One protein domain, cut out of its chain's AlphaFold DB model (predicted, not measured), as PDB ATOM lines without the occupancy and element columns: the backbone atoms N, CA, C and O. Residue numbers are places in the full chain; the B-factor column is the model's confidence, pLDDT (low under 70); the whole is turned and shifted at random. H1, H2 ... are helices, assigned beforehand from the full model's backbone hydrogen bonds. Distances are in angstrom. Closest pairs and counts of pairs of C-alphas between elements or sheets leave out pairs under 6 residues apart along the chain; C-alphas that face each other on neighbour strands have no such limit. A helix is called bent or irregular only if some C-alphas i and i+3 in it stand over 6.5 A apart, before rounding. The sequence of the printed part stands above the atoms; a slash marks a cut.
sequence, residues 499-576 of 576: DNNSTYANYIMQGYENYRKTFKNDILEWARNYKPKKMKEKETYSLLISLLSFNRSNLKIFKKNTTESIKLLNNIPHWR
ATOM      1  N   ASP A 499     -50.053  42.787   3.844       91.25
ATOM      2  CA  ASP A 499     -49.691  44.184   4.089       91.25
ATOM      3  C   ASP A 499     -48.196  44.429   3.851       91.25
ATOM      4  O   ASP A 499     -47.484  44.974   4.697       91.25
ATOM      5  N   ASN A 500     -47.720  44.020   2.671       81.50
ATOM      6  CA  ASN A 500     -46.305  44.066   2.285       81.50
ATOM      7  C   ASN A 500     -45.688  45.471   2.404       81.50
ATOM      8  O   ASN A 500     -44.512  45.600   2.727       81.50
ATOM      9  N   ASN A 501     -46.490  46.521   2.200       85.00
ATOM     10  CA  ASN A 501     -46.043  47.917   2.252       85.00
ATOM     11  C   ASN A 501     -46.451  48.630   3.556       85.00
ATOM     12  O   ASN A 501     -46.356  49.852   3.647       85.00
ATOM     13  N   SER A 502     -46.941  47.889   4.559       88.19
ATOM     14  CA  SER A 502     -47.434  48.414   5.849       88.19
ATOM     15  C   SER A 502     -48.559  49.458   5.751       88.19
ATOM     16  O   SER A 502     -48.818  50.195   6.702       88.19
ATOM     17  N   THR A 503     -49.237  49.565   4.608       91.12
ATOM     18  CA  THR A 503     -50.278  50.575   4.381       91.12
ATOM     19  C   THR A 503     -51.502  50.358   5.267       91.12
ATOM     20  O   THR A 503     -52.048  51.331   5.791       91.12
ATOM     21  N   TYR A 504     -51.904  49.102   5.489       93.75
ATOM     22  CA  TYR A 504     -53.020  48.774   6.374       93.75
ATOM     23  C   TYR A 504     -52.634  49.005   7.833       93.75
ATOM     24  O   TYR A 504     -53.374  49.672   8.556       93.75
ATOM     25  N   ALA A 505     -51.456  48.536   8.254       93.56
ATOM     26  CA  ALA A 505     -50.932  48.780   9.593       93.56
ATOM     27  C   ALA A 505     -50.839  50.279   9.907       93.56
ATOM     28  O   ALA A 505     -51.277  50.705  10.977       93.56
ATOM     29  N   ASN A 506     -50.350  51.091   8.965       91.06
ATOM     30  CA  ASN A 506     -50.271  52.544   9.116       91.06
ATOM     31  C   ASN A 506     -51.655  53.164   9.319       91.06
ATOM     32  O   ASN A 506     -51.844  53.926  10.266       91.06
ATOM     33  N   TYR A 507     -52.637  52.797   8.491       92.56
ATOM     34  CA  TYR A 507     -54.010  53.286   8.632       92.56
ATOM     35  C   TYR A 507     -54.647  52.862   9.957       92.56
ATOM     36  O   TYR A 507     -55.278  53.684  10.620       92.56
ATOM     37  N   ILE A 508     -54.462  51.610  10.383       94.12
ATOM     38  CA  ILE A 508     -54.967  51.101  11.667       94.12
ATOM     39  C   ILE A 508     -54.346  51.883  12.834       94.12
ATOM     40  O   ILE A 508     -55.059  52.295  13.747       94.12
ATOM     41  N   MET A 509     -53.035  52.129  12.789       90.56
ATOM     42  CA  MET A 509     -52.284  52.822  13.842       90.56
ATOM     43  C   MET A 509     -52.467  54.350  13.831       90.56
ATOM     44  O   MET A 509     -52.172  55.016  14.833       90.56
ATOM     45  N   GLN A 510     -52.916  54.935  12.720       86.44
ATOM     46  CA  GLN A 510     -53.155  56.374  12.585       86.44
ATOM     47  C   GLN A 510     -54.261  56.837  13.544       86.44
ATOM     48  O   GLN A 510     -55.328  56.229  13.610       86.44
ATOM     49  N   GLY A 511     -54.026  57.918  14.293       75.19
ATOM     50  CA  GLY A 511     -54.997  58.455  15.260       75.19
ATOM     51  C   GLY A 511     -55.156  57.633  16.548       75.19
ATOM     52  O   GLY A 511     -55.827  58.082  17.468       75.19
ATOM     53  N   TYR A 512     -54.496  56.473  16.665       81.12
ATOM     54  CA  TYR A 512     -54.496  55.639  17.876       81.12
ATOM     55  C   TYR A 512     -53.209  55.808  18.706       81.12
ATOM     56  O   TYR A 512     -52.711  54.860  19.310       81.12
ATOM     57  N   GLU A 513     -52.621  57.012  18.696       78.19
ATOM     58  CA  GLU A 513     -51.212  57.255  19.053       78.19
ATOM     59  C   GLU A 513     -50.848  56.868  20.485       78.19
ATOM     60  O   GLU A 513     -49.853  56.176  20.706       78.19
ATOM     61  N   ASN A 514     -51.687  57.268  21.440       83.62
ATOM     62  CA  ASN A 514     -51.443  57.072  22.870       83.62
ATOM     63  C   ASN A 514     -51.584  55.606  23.302       83.62
ATOM     64  O   ASN A 514     -51.082  55.215  24.351       83.62
ATOM     65  N   TYR A 515     -52.230  54.780  22.476       86.69
ATOM     66  CA  TYR A 515     -52.561  53.394  22.794       86.69
ATOM     67  C   TYR A 515     -51.752  52.382  21.975       86.69
ATOM     68  O   TYR A 515     -51.900  51.181  22.181       86.69
ATOM     69  N   ARG A 516     -50.863  52.827  21.069       87.88
ATOM     70  CA  ARG A 516     -50.089  51.933  20.181       87.88
ATOM     71  C   ARG A 516     -49.264  50.901  20.949       87.88
ATOM     72  O   ARG A 516     -49.193  49.751  20.526       87.88
ATOM     73  N   LYS A 517     -48.636  51.295  22.066       89.38
ATOM     74  CA  LYS A 517     -47.834  50.377  22.898       89.38
ATOM     75  C   LYS A 517     -48.715  49.284  23.504       89.38
ATOM     76  O   LYS A 517     -48.413  48.108  23.332       89.38
ATOM     77  N   THR A 518     -49.815  49.671  24.147       90.75
ATOM     78  CA  THR A 518     -50.797  48.737  24.718       90.75
ATOM     79  C   THR A 518     -51.361  47.818  23.643       90.75
ATOM     80  O   THR A 518     -51.318  46.609  23.792       90.75
ATOM     81  N   PHE A 519     -51.749  48.373  22.497       92.44
ATOM     82  CA  PHE A 519     -52.284  47.600  21.382       92.44
ATOM     83  C   PHE A 519     -51.300  46.541  20.861       92.44
ATOM     84  O   PHE A 519     -51.687  45.403  20.616       92.44
ATOM     85  N   LYS A 520     -50.008  46.873  20.735       94.38
ATOM     86  CA  LYS A 520     -48.978  45.881  20.387       94.38
ATOM     87  C   LYS A 520     -48.821  44.801  21.456       94.38
ATOM     88  O   LYS A 520     -48.608  43.644  21.103       94.38
ATOM     89  N   ASN A 521     -48.917  45.161  22.733       93.56
ATOM     90  CA  ASN A 521     -48.859  44.194  23.827       93.56
ATOM     91  C   ASN A 521     -50.057  43.240  23.793       93.56
ATOM     92  O   ASN A 521     -49.842  42.035  23.891       93.56
ATOM     93  N   ASP A 522     -51.266  43.749  23.545       93.56
ATOM     94  CA  ASP A 522     -52.477  42.934  23.391       93.56
ATOM     95  C   ASP A 522     -52.330  41.946  22.218       93.56
ATOM     96  O   ASP A 522     -52.663  40.766  22.328       93.56
ATOM     97  N   ILE A 523     -51.765  42.402  21.091       97.06
ATOM     98  CA  ILE A 523     -51.455  41.543  19.936       97.06
ATOM     99  C   ILE A 523     -50.446  40.447  20.316       97.06
ATOM    100  O   ILE A 523     -50.621  39.291  19.928       97.06
ATOM    101  N   LEU A 524     -49.391  40.782  21.065       97.19
ATOM    102  CA  LEU A 524     -48.390  39.808  21.517       97.19
ATOM    103  C   LEU A 524     -48.978  38.797  22.503       97.19
ATOM    104  O   LEU A 524     -48.649  37.614  22.432       97.19
ATOM    105  N   GLU A 525     -49.845  39.236  23.409       95.19
ATOM    106  CA  GLU A 525     -50.559  38.355  24.330       95.19
ATOM    107  C   GLU A 525     -51.458  37.375  23.573       95.19
ATOM    108  O   GLU A 525     -51.373  36.162  23.791       95.19
ATOM    109  N   TRP A 526     -52.231  37.866  22.602       96.56
ATOM    110  CA  TRP A 526     -52.979  36.999  21.696       96.56
ATOM    111  C   TRP A 526     -52.051  36.008  20.976       96.56
ATOM    112  O   TRP A 526     -52.337  34.811  20.953       96.56
ATOM    113  N   ALA A 527     -50.911  36.462  20.447       97.31
ATOM    114  CA  ALA A 527     -49.976  35.604  19.718       97.31
ATOM    115  C   ALA A 527     -49.401  34.477  20.598       97.31
ATOM    116  O   ALA A 527     -49.237  33.354  20.108       97.31
ATOM    117  N   ARG A 528     -49.143  34.735  21.890       95.50
ATOM    118  CA  ARG A 528     -48.703  33.714  22.864       95.50
ATOM    119  C   ARG A 528     -49.778  32.658  23.111       95.50
ATOM    120  O   ARG A 528     -49.470  31.473  23.169       95.50
ATOM    121  N   ASN A 529     -51.034  33.078  23.205       91.75
ATOM    122  CA  ASN A 529     -52.140  32.196  23.576       91.75
ATOM    123  C   ASN A 529     -52.816  31.526  22.367       91.75
ATOM    124  O   ASN A 529     -53.553  30.548  22.521       91.75
ATOM    125  N   TYR A 530     -52.567  32.007  21.145       92.62
ATOM    126  CA  TYR A 530     -53.251  31.498  19.964       92.62
ATOM    127  C   TYR A 530     -52.762  30.106  19.560       92.62
ATOM    128  O   TYR A 530     -51.723  29.957  18.918       92.62
ATOM    129  N   LYS A 531     -53.559  29.076  19.877       91.12
ATOM    130  CA  LYS A 531     -53.372  27.675  19.445       91.12
ATOM    131  C   LYS A 531     -51.912  27.195  19.592       91.12
ATOM    132  O   LYS A 531     -51.362  26.727  18.596       91.12
ATOM    133  N   PRO A 532     -51.260  27.292  20.765       87.69
ATOM    134  CA  PRO A 532     -49.809  27.095  20.919       87.69
ATOM    135  C   PRO A 532     -49.298  25.724  20.443       87.69
ATOM    136  O   PRO A 532     -48.151  25.583  20.047       87.69
ATOM    137  N   LYS A 533     -50.177  24.717  20.377       90.06
ATOM    138  CA  LYS A 533     -49.878  23.378  19.842       90.06
ATOM    139  C   LYS A 533     -49.761  23.299  18.309       90.06
ATOM    140  O   LYS A 533     -49.510  22.225  17.781       90.06
ATOM    141  N   LYS A 534     -50.016  24.388  17.577       90.88
ATOM    142  CA  LYS A 534     -49.918  24.445  16.109       90.88
ATOM    143  C   LYS A 534     -48.812  25.408  15.707       90.88
ATOM    144  O   LYS A 534     -48.870  26.563  16.117       90.88
ATOM    145  N   MET A 535     -47.872  24.974  14.878       94.31
ATOM    146  CA  MET A 535     -46.904  25.888  14.266       94.31
ATOM    147  C   MET A 535     -47.609  26.855  13.305       94.31
ATOM    148  O   MET A 535     -48.570  26.472  12.631       94.31
ATOM    149  N   LYS A 536     -47.163  28.114  13.273       95.50
ATOM    150  CA  LYS A 536     -47.593  29.123  12.297       95.50
ATOM    151  C   LYS A 536     -46.378  29.774  11.663       95.50
ATOM    152  O   LYS A 536     -45.446  30.132  12.371       95.50
ATOM    153  N   GLU A 537     -46.472  30.010  10.365       94.31
ATOM    154  CA  GLU A 537     -45.491  30.786   9.611       94.31
ATOM    155  C   GLU A 537     -45.837  32.275   9.712       94.31
ATOM    156  O   GLU A 537     -46.945  32.681   9.336       94.31
ATOM    157  N   LYS A 538     -44.905  33.102  10.198       92.00
ATOM    158  CA  LYS A 538     -45.085  34.564  10.308       92.00
ATOM    159  C   LYS A 538     -45.455  35.216   8.976       92.00
ATOM    160  O   LYS A 538     -46.262  36.143   8.961       92.00
ATOM    161  N   GLU A 539     -44.945  34.689   7.864       88.25
ATOM    162  CA  GLU A 539     -45.247  35.158   6.503       88.25
ATOM    163  C   GLU A 539     -46.745  35.113   6.175       88.25
ATOM    164  O   GLU A 539     -47.264  35.980   5.471       88.25
ATOM    165  N   THR A 540     -47.472  34.142   6.740       94.12
ATOM    166  CA  THR A 540     -48.924  34.036   6.540       94.12
ATOM    167  C   THR A 540     -49.704  35.114   7.293       94.12
ATOM    168  O   THR A 540     -50.835  35.407   6.919       94.12
ATOM    169  N   TYR A 541     -49.104  35.742   8.308       96.00
ATOM    170  CA  TYR A 541     -49.693  36.805   9.123       96.00
ATOM    171  C   TYR A 541     -49.013  38.148   8.828       96.00
ATOM    172  O   TYR A 541     -48.506  38.827   9.718       96.00
ATOM    173  N   SER A 542     -48.983  38.537   7.553       94.69
ATOM    174  CA  SER A 542     -48.298  39.753   7.095       94.69
ATOM    175  C   SER A 542     -48.713  41.009   7.880       94.69
ATOM    176  O   SER A 542     -47.846  41.750   8.343       94.69
ATOM    177  N   LEU A 543     -50.011  41.207   8.143       96.44
ATOM    178  CA  LEU A 543     -50.484  42.351   8.925       96.44
ATOM    179  C   LEU A 543     -50.024  42.310  10.394       96.44
ATOM    180  O   LEU A 543     -49.725  43.364  10.955       96.44
ATOM    181  N   LEU A 544     -49.914  41.129  11.019       96.69
ATOM    182  CA  LEU A 544     -49.314  40.992  12.359       96.69
ATOM    183  C   LEU A 544     -47.890  41.548  12.362       96.69
ATOM    184  O   LEU A 544     -47.535  42.347  13.232       96.69
ATOM    185  N   ILE A 545     -47.092  41.157  11.369       94.56
ATOM    186  CA  ILE A 545     -45.708  41.609  11.243       94.56
ATOM    187  C   ILE A 545     -45.652  43.118  11.026       94.56
ATOM    188  O   ILE A 545     -44.916  43.798  11.744       94.56
ATOM    189  N   SER A 546     -46.468  43.667  10.127       93.44
ATOM    190  CA  SER A 546     -46.517  45.109   9.862       93.44
ATOM    191  C   SER A 546     -46.947  45.917  11.097       93.44
ATOM    192  O   SER A 546     -46.304  46.911  11.440       93.44
ATOM    193  N   LEU A 547     -47.959  45.462  11.845       94.19
ATOM    194  CA  LEU A 547     -48.422  46.127  13.073       94.19
ATOM    195  C   LEU A 547     -47.358  46.118  14.178       94.19
ATOM    196  O   LEU A 547     -47.133  47.142  14.829       94.19
ATOM    197  N   LEU A 548     -46.670  44.995  14.393       93.38
ATOM    198  CA  LEU A 548     -45.611  44.910  15.402       93.38
ATOM    199  C   LEU A 548     -44.344  45.674  14.981       93.38
ATOM    200  O   LEU A 548     -43.662  46.258  15.833       93.38
ATOM    201  N   SER A 549     -44.075  45.750  13.678       89.75
ATOM    202  CA  SER A 549     -42.948  46.492  13.092       89.75
ATOM    203  C   SER A 549     -43.169  48.007  13.034       89.75
ATOM    204  O   SER A 549     -42.205  48.752  12.876       89.75
ATOM    205  N   PHE A 550     -44.405  48.486  13.211       86.31
ATOM    206  CA  PHE A 550     -44.750  49.910  13.134       86.31
ATOM    207  C   PHE A 550     -43.880  50.780  14.068       86.31
ATOM    208  O   PHE A 550     -43.871  50.557  15.279       86.31
ATOM    209  N   ASN A 551     -43.173  51.792  13.555       74.56
ATOM    210  CA  ASN A 551     -42.312  52.673  14.359       74.56
ATOM    211  C   ASN A 551     -42.738  54.148  14.248       74.56
ATOM    212  O   ASN A 551     -43.129  54.609  13.181       74.56
ATOM    213  N   ARG A 552     -42.631  54.891  15.358       60.81
ATOM    214  CA  ARG A 552     -43.048  56.297  15.509       60.81
ATOM    215  C   ARG A 552     -42.241  57.262  14.625       60.81
ATOM    216  O   ARG A 552     -42.747  58.329  14.306       60.81
ATOM    217  N   SER A 553     -41.006  56.908  14.256       50.97
ATOM    218  CA  SER A 553     -40.006  57.849  13.725       50.97
ATOM    219  C   SER A 553     -39.794  57.856  12.208       50.97
ATOM    220  O   SER A 553     -39.119  58.757  11.730       50.97
ATOM    221  N   ASN A 554     -40.370  56.936  11.424       47.19
ATOM    222  CA  ASN A 554     -40.093  56.865   9.982       47.19
ATOM    223  C   ASN A 554     -41.367  56.693   9.147       47.19
ATOM    224  O   ASN A 554     -41.655  55.614   8.641       47.19
ATOM    225  N   LEU A 555     -42.073  57.799   8.908       47.94
ATOM    226  CA  LEU A 555     -43.083  57.889   7.845       47.94
ATOM    227  C   LEU A 555     -42.478  57.811   6.426       47.94
ATOM    228  O   LEU A 555     -43.232  57.807   5.460       47.94
ATOM    229  N   LYS A 556     -41.140  57.765   6.271       39.88
ATOM    230  CA  LYS A 556     -40.486  57.836   4.950       39.88
ATOM    231  C   LYS A 556     -39.434  56.773   4.612       39.88
ATOM    232  O   LYS A 556     -39.112  56.668   3.438       39.88
ATOM    233  N   ILE A 557     -38.893  55.979   5.543       40.66
ATOM    234  CA  ILE A 557     -37.829  55.008   5.202       40.66
ATOM    235  C   ILE A 557     -37.912  53.756   6.090       40.66
ATOM    236  O   ILE A 557     -37.663  53.812   7.297       40.66
ATOM    237  N   PHE A 558     -38.205  52.603   5.476       44.12
ATOM    238  CA  PHE A 558     -38.052  51.278   6.083       44.12
ATOM    239  C   PHE A 558     -36.563  50.986   6.316       44.12
ATOM    240  O   PHE A 558     -35.898  50.378   5.482       44.12
ATOM    241  N   LYS A 559     -36.011  51.396   7.463       43.72
ATOM    242  CA  LYS A 559     -34.792  50.752   7.967       43.72
ATOM    243  C   LYS A 559     -35.187  49.482   8.707       43.72
ATOM    244  O   LYS A 559     -35.982  49.506   9.643       43.72
ATOM    245  N   LYS A 560     -34.595  48.387   8.238       46.47
ATOM    246  CA  LYS A 560     -34.722  46.972   8.604       46.47
ATOM    247  C   LYS A 560     -34.262  46.672  10.048       46.47
ATOM    248  O   LYS A 560     -33.553  45.703  10.274       46.47
ATOM    249  N   ASN A 561     -34.621  47.505  11.025       52.91
ATOM    250  CA  ASN A 561     -34.333  47.246  12.433       52.91
ATOM    251  C   ASN A 561     -35.524  46.510  13.053       52.91
ATOM    252  O   ASN A 561     -36.623  47.053  13.136       52.91
ATOM    253  N   THR A 562     -35.306  45.272  13.504       68.50
ATOM    254  CA  THR A 562     -36.292  44.494  14.271       68.50
ATOM    255  C   THR A 562     -36.736  45.265  15.511       68.50
ATOM    256  O   THR A 562     -35.926  45.510  16.410       68.50
ATOM    257  N   THR A 563     -38.019  45.633  15.568       85.12
ATOM    258  CA  THR A 563     -38.619  46.269  16.746       85.12
ATOM    259  C   THR A 563     -38.604  45.314  17.938       85.12
ATOM    260  O   THR A 563     -38.574  44.093  17.774       85.12
ATOM    261  N   GLU A 564     -38.667  45.853  19.155       88.94
ATOM    262  CA  GLU A 564     -38.765  45.042  20.375       88.94
ATOM    263  C   GLU A 564     -39.964  44.085  20.327       88.94
ATOM    264  O   GLU A 564     -39.841  42.912  20.666       88.94
ATOM    265  N   SER A 565     -41.103  44.536  19.793       92.19
ATOM    266  CA  SER A 565     -42.280  43.684  19.622       92.19
ATOM    267  C   SER A 565     -42.040  42.513  18.662       92.19
ATOM    268  O   SER A 565     -42.514  41.414  18.926       92.19
ATOM    269  N   ILE A 566     -41.277  42.704  17.579       92.69
ATOM    270  CA  ILE A 566     -40.906  41.601  16.679       92.69
ATOM    271  C   ILE A 566     -39.938  40.632  17.363       92.69
ATOM    272  O   ILE A 566     -40.095  39.423  17.218       92.69
ATOM    273  N   LYS A 567     -38.989  41.131  18.167       92.69
ATOM    274  CA  LYS A 567     -38.124  40.262  18.985       92.69
ATOM    275  C   LYS A 567     -38.954  39.406  19.947       92.69
ATOM    276  O   LYS A 567     -38.734  38.205  20.038       92.69
ATOM    277  N   LEU A 568     -39.954  40.001  20.601       94.38
ATOM    278  CA  LEU A 568     -40.872  39.276  21.481       94.38
ATOM    279  C   LEU A 568     -41.697  38.226  20.729       94.38
ATOM    280  O   LEU A 568     -41.865  37.133  21.259       94.38
ATOM    281  N   LEU A 569     -42.174  38.521  19.514       94.50
ATOM    282  CA  LEU A 569     -42.859  37.539  18.666       94.50
ATOM    283  C   LEU A 569     -41.927  36.382  18.273       94.50
ATOM    284  O   LEU A 569     -42.343  35.229  18.317       94.50
ATOM    285  N   ASN A 570     -40.673  36.678  17.919       93.56
ATOM    286  CA  ASN A 570     -39.672  35.669  17.558       93.56
ATOM    287  C   ASN A 570     -39.338  34.710  18.707       93.56
ATOM    288  O   ASN A 570     -38.958  33.574  18.446       93.56
ATOM    289  N   ASN A 571     -39.525  35.139  19.956       94.94
ATOM    290  CA  ASN A 571     -39.328  34.298  21.136       94.94
ATOM    291  C   ASN A 571     -40.538  33.401  21.456       94.94
ATOM    292  O   ASN A 571     -40.480  32.630  22.412       94.94
ATOM    293  N   ILE A 572     -41.648  33.498  20.712       95.88
ATOM    294  CA  ILE A 572     -42.815  32.636  20.923       95.88
ATOM    295  C   ILE A 572     -42.613  31.327  20.137       95.88
ATOM    296  O   ILE A 572     -42.616  31.371  18.906       95.88
ATOM    297  N   PRO A 573     -42.502  30.154  20.799       94.12
ATOM    298  CA  PRO A 573     -42.011  28.925  20.162       94.12
ATOM    299  C   PRO A 573     -42.812  28.442  18.950       94.12
ATOM    300  O   PRO A 573     -42.258  27.827  18.045       94.12
ATOM    301  N   HIS A 574     -44.122  28.697  18.922       94.94
ATOM    302  CA  HIS A 574     -45.008  28.231  17.852       94.94
ATOM    303  C   HIS A 574     -45.162  29.204  16.674       94.94
ATOM    304  O   HIS A 574     -46.053  29.005  15.844       94.94
ATOM    305  N   TRP A 575     -44.338  30.254  16.611       95.38
ATOM    306  CA  TRP A 575     -44.278  31.214  15.506       95.38
ATOM    307  C   TRP A 575     -42.925  31.124  14.800       95.38
ATOM    308  O   TRP A 575     -41.929  31.673  15.282       95.38
ATOM    309  N   ARG A 576     -42.915  30.461  13.642       88.31
ATOM    310  CA  ARG A 576     -41.738  30.299  12.788       88.31
ATOM    311  C   ARG A 576     -41.479  31.569  11.987       88.31
ATOM    312  O   ARG A 576     -42.436  32.105  11.379       88.31
TER     313      ARG A 576
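Overview. This is residues 499 to 576 of the 576 residues of the protein "Ankyrin repeat domain-containing protein" of Allofrancisella frigidaquae (UniProt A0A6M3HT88). Three helices, H2, H3 and H4, make a small bundle with their centres in a triangle, the long H2 and the short H4 running one way and H3 running back between them in the chain. A short first helix, H1, packs at a steep tilt on residues 543 to 547 of H3, and a long loop, residues 550 to 563, joins H3 to H4, with Lys 556 at one extreme of the length and Lys 533, in the link from H2 to H3, at the other. The printed part has 78 residues with four named helices, H1, H2, H3 and H4 in that order, and no named strand; the class is all helix. It is compact, with a radius of gyration of the C-alphas of 12.5 A, yet elongated in outline, spanning 38 by 23 by 19 A.

Along the chain. H1, residues 503 to 509, begins at C-alpha 503 at (-50.278, 50.575, 4.381) and is 9.9 A long from first to last C-alpha. H2, residues 513 to 529, is 25.5 A long and ends at C-alpha 529 at (-52.140, 32.196, 23.576); it is irregular, with C-alphas 514 and 517 7.6 A apart. H3, residues 538 to 549, is 12.4 A long and also irregular, with C-alphas 540 and 543 8.8 A apart. H4, residues 564 to 570, is 9.8 A long and ends at C-alpha 570 at (-39.672, 35.669, 17.558).

Arrangement. H3 is the hub and touches the three other helices. H1 touches residues 543 to 547 of H3 at a steep tilt of 49 degrees, the same way; their closest C-alphas, of Ala 505 and Leu 547, are 5.0 A apart. H3 and H4 form a helical hairpin at a shallow tilt of 16 degrees, opposite ways, with the closest C-alphas, of Leu 548 and Ser 565, 5.5 A apart. H2 and H3, also a helical hairpin, only just touch, with 3 pairs of C-alphas within 8 A; the closest are those of Lys 520 and Leu 548, at 6.1 A. H2 touches H4 with residues 520 to 527 at a shallow tilt of 15 degrees, the same way; the closest C-alphas, of Leu 524 and Leu 569, are 6.6 A apart. H1 and H2 are close but not clearly touching, about perpendicular at 74 degrees, with the C-alphas of Met 509 and Arg 516 closest at 6.8 A. H1 and H4 are apart. In H1 and H4 every O i to N i+4 pair is within hydrogen-bond range; in H2 11 of 13 are, and in H3 5 of 8.

Size, cuts and confidence. The two C-alphas farthest apart, those of Lys 533 and Lys 556, are 38.7 A apart. The printed part has no cut and ends at Arg 576, the chain's last residue. The link from H1 to H2 is tight, that from H2 to H3 is short, and that from H3 to H4, 14 residues, is long. Mean pLDDT of the printed part is 85.4; residues 552 to 562 are under 70.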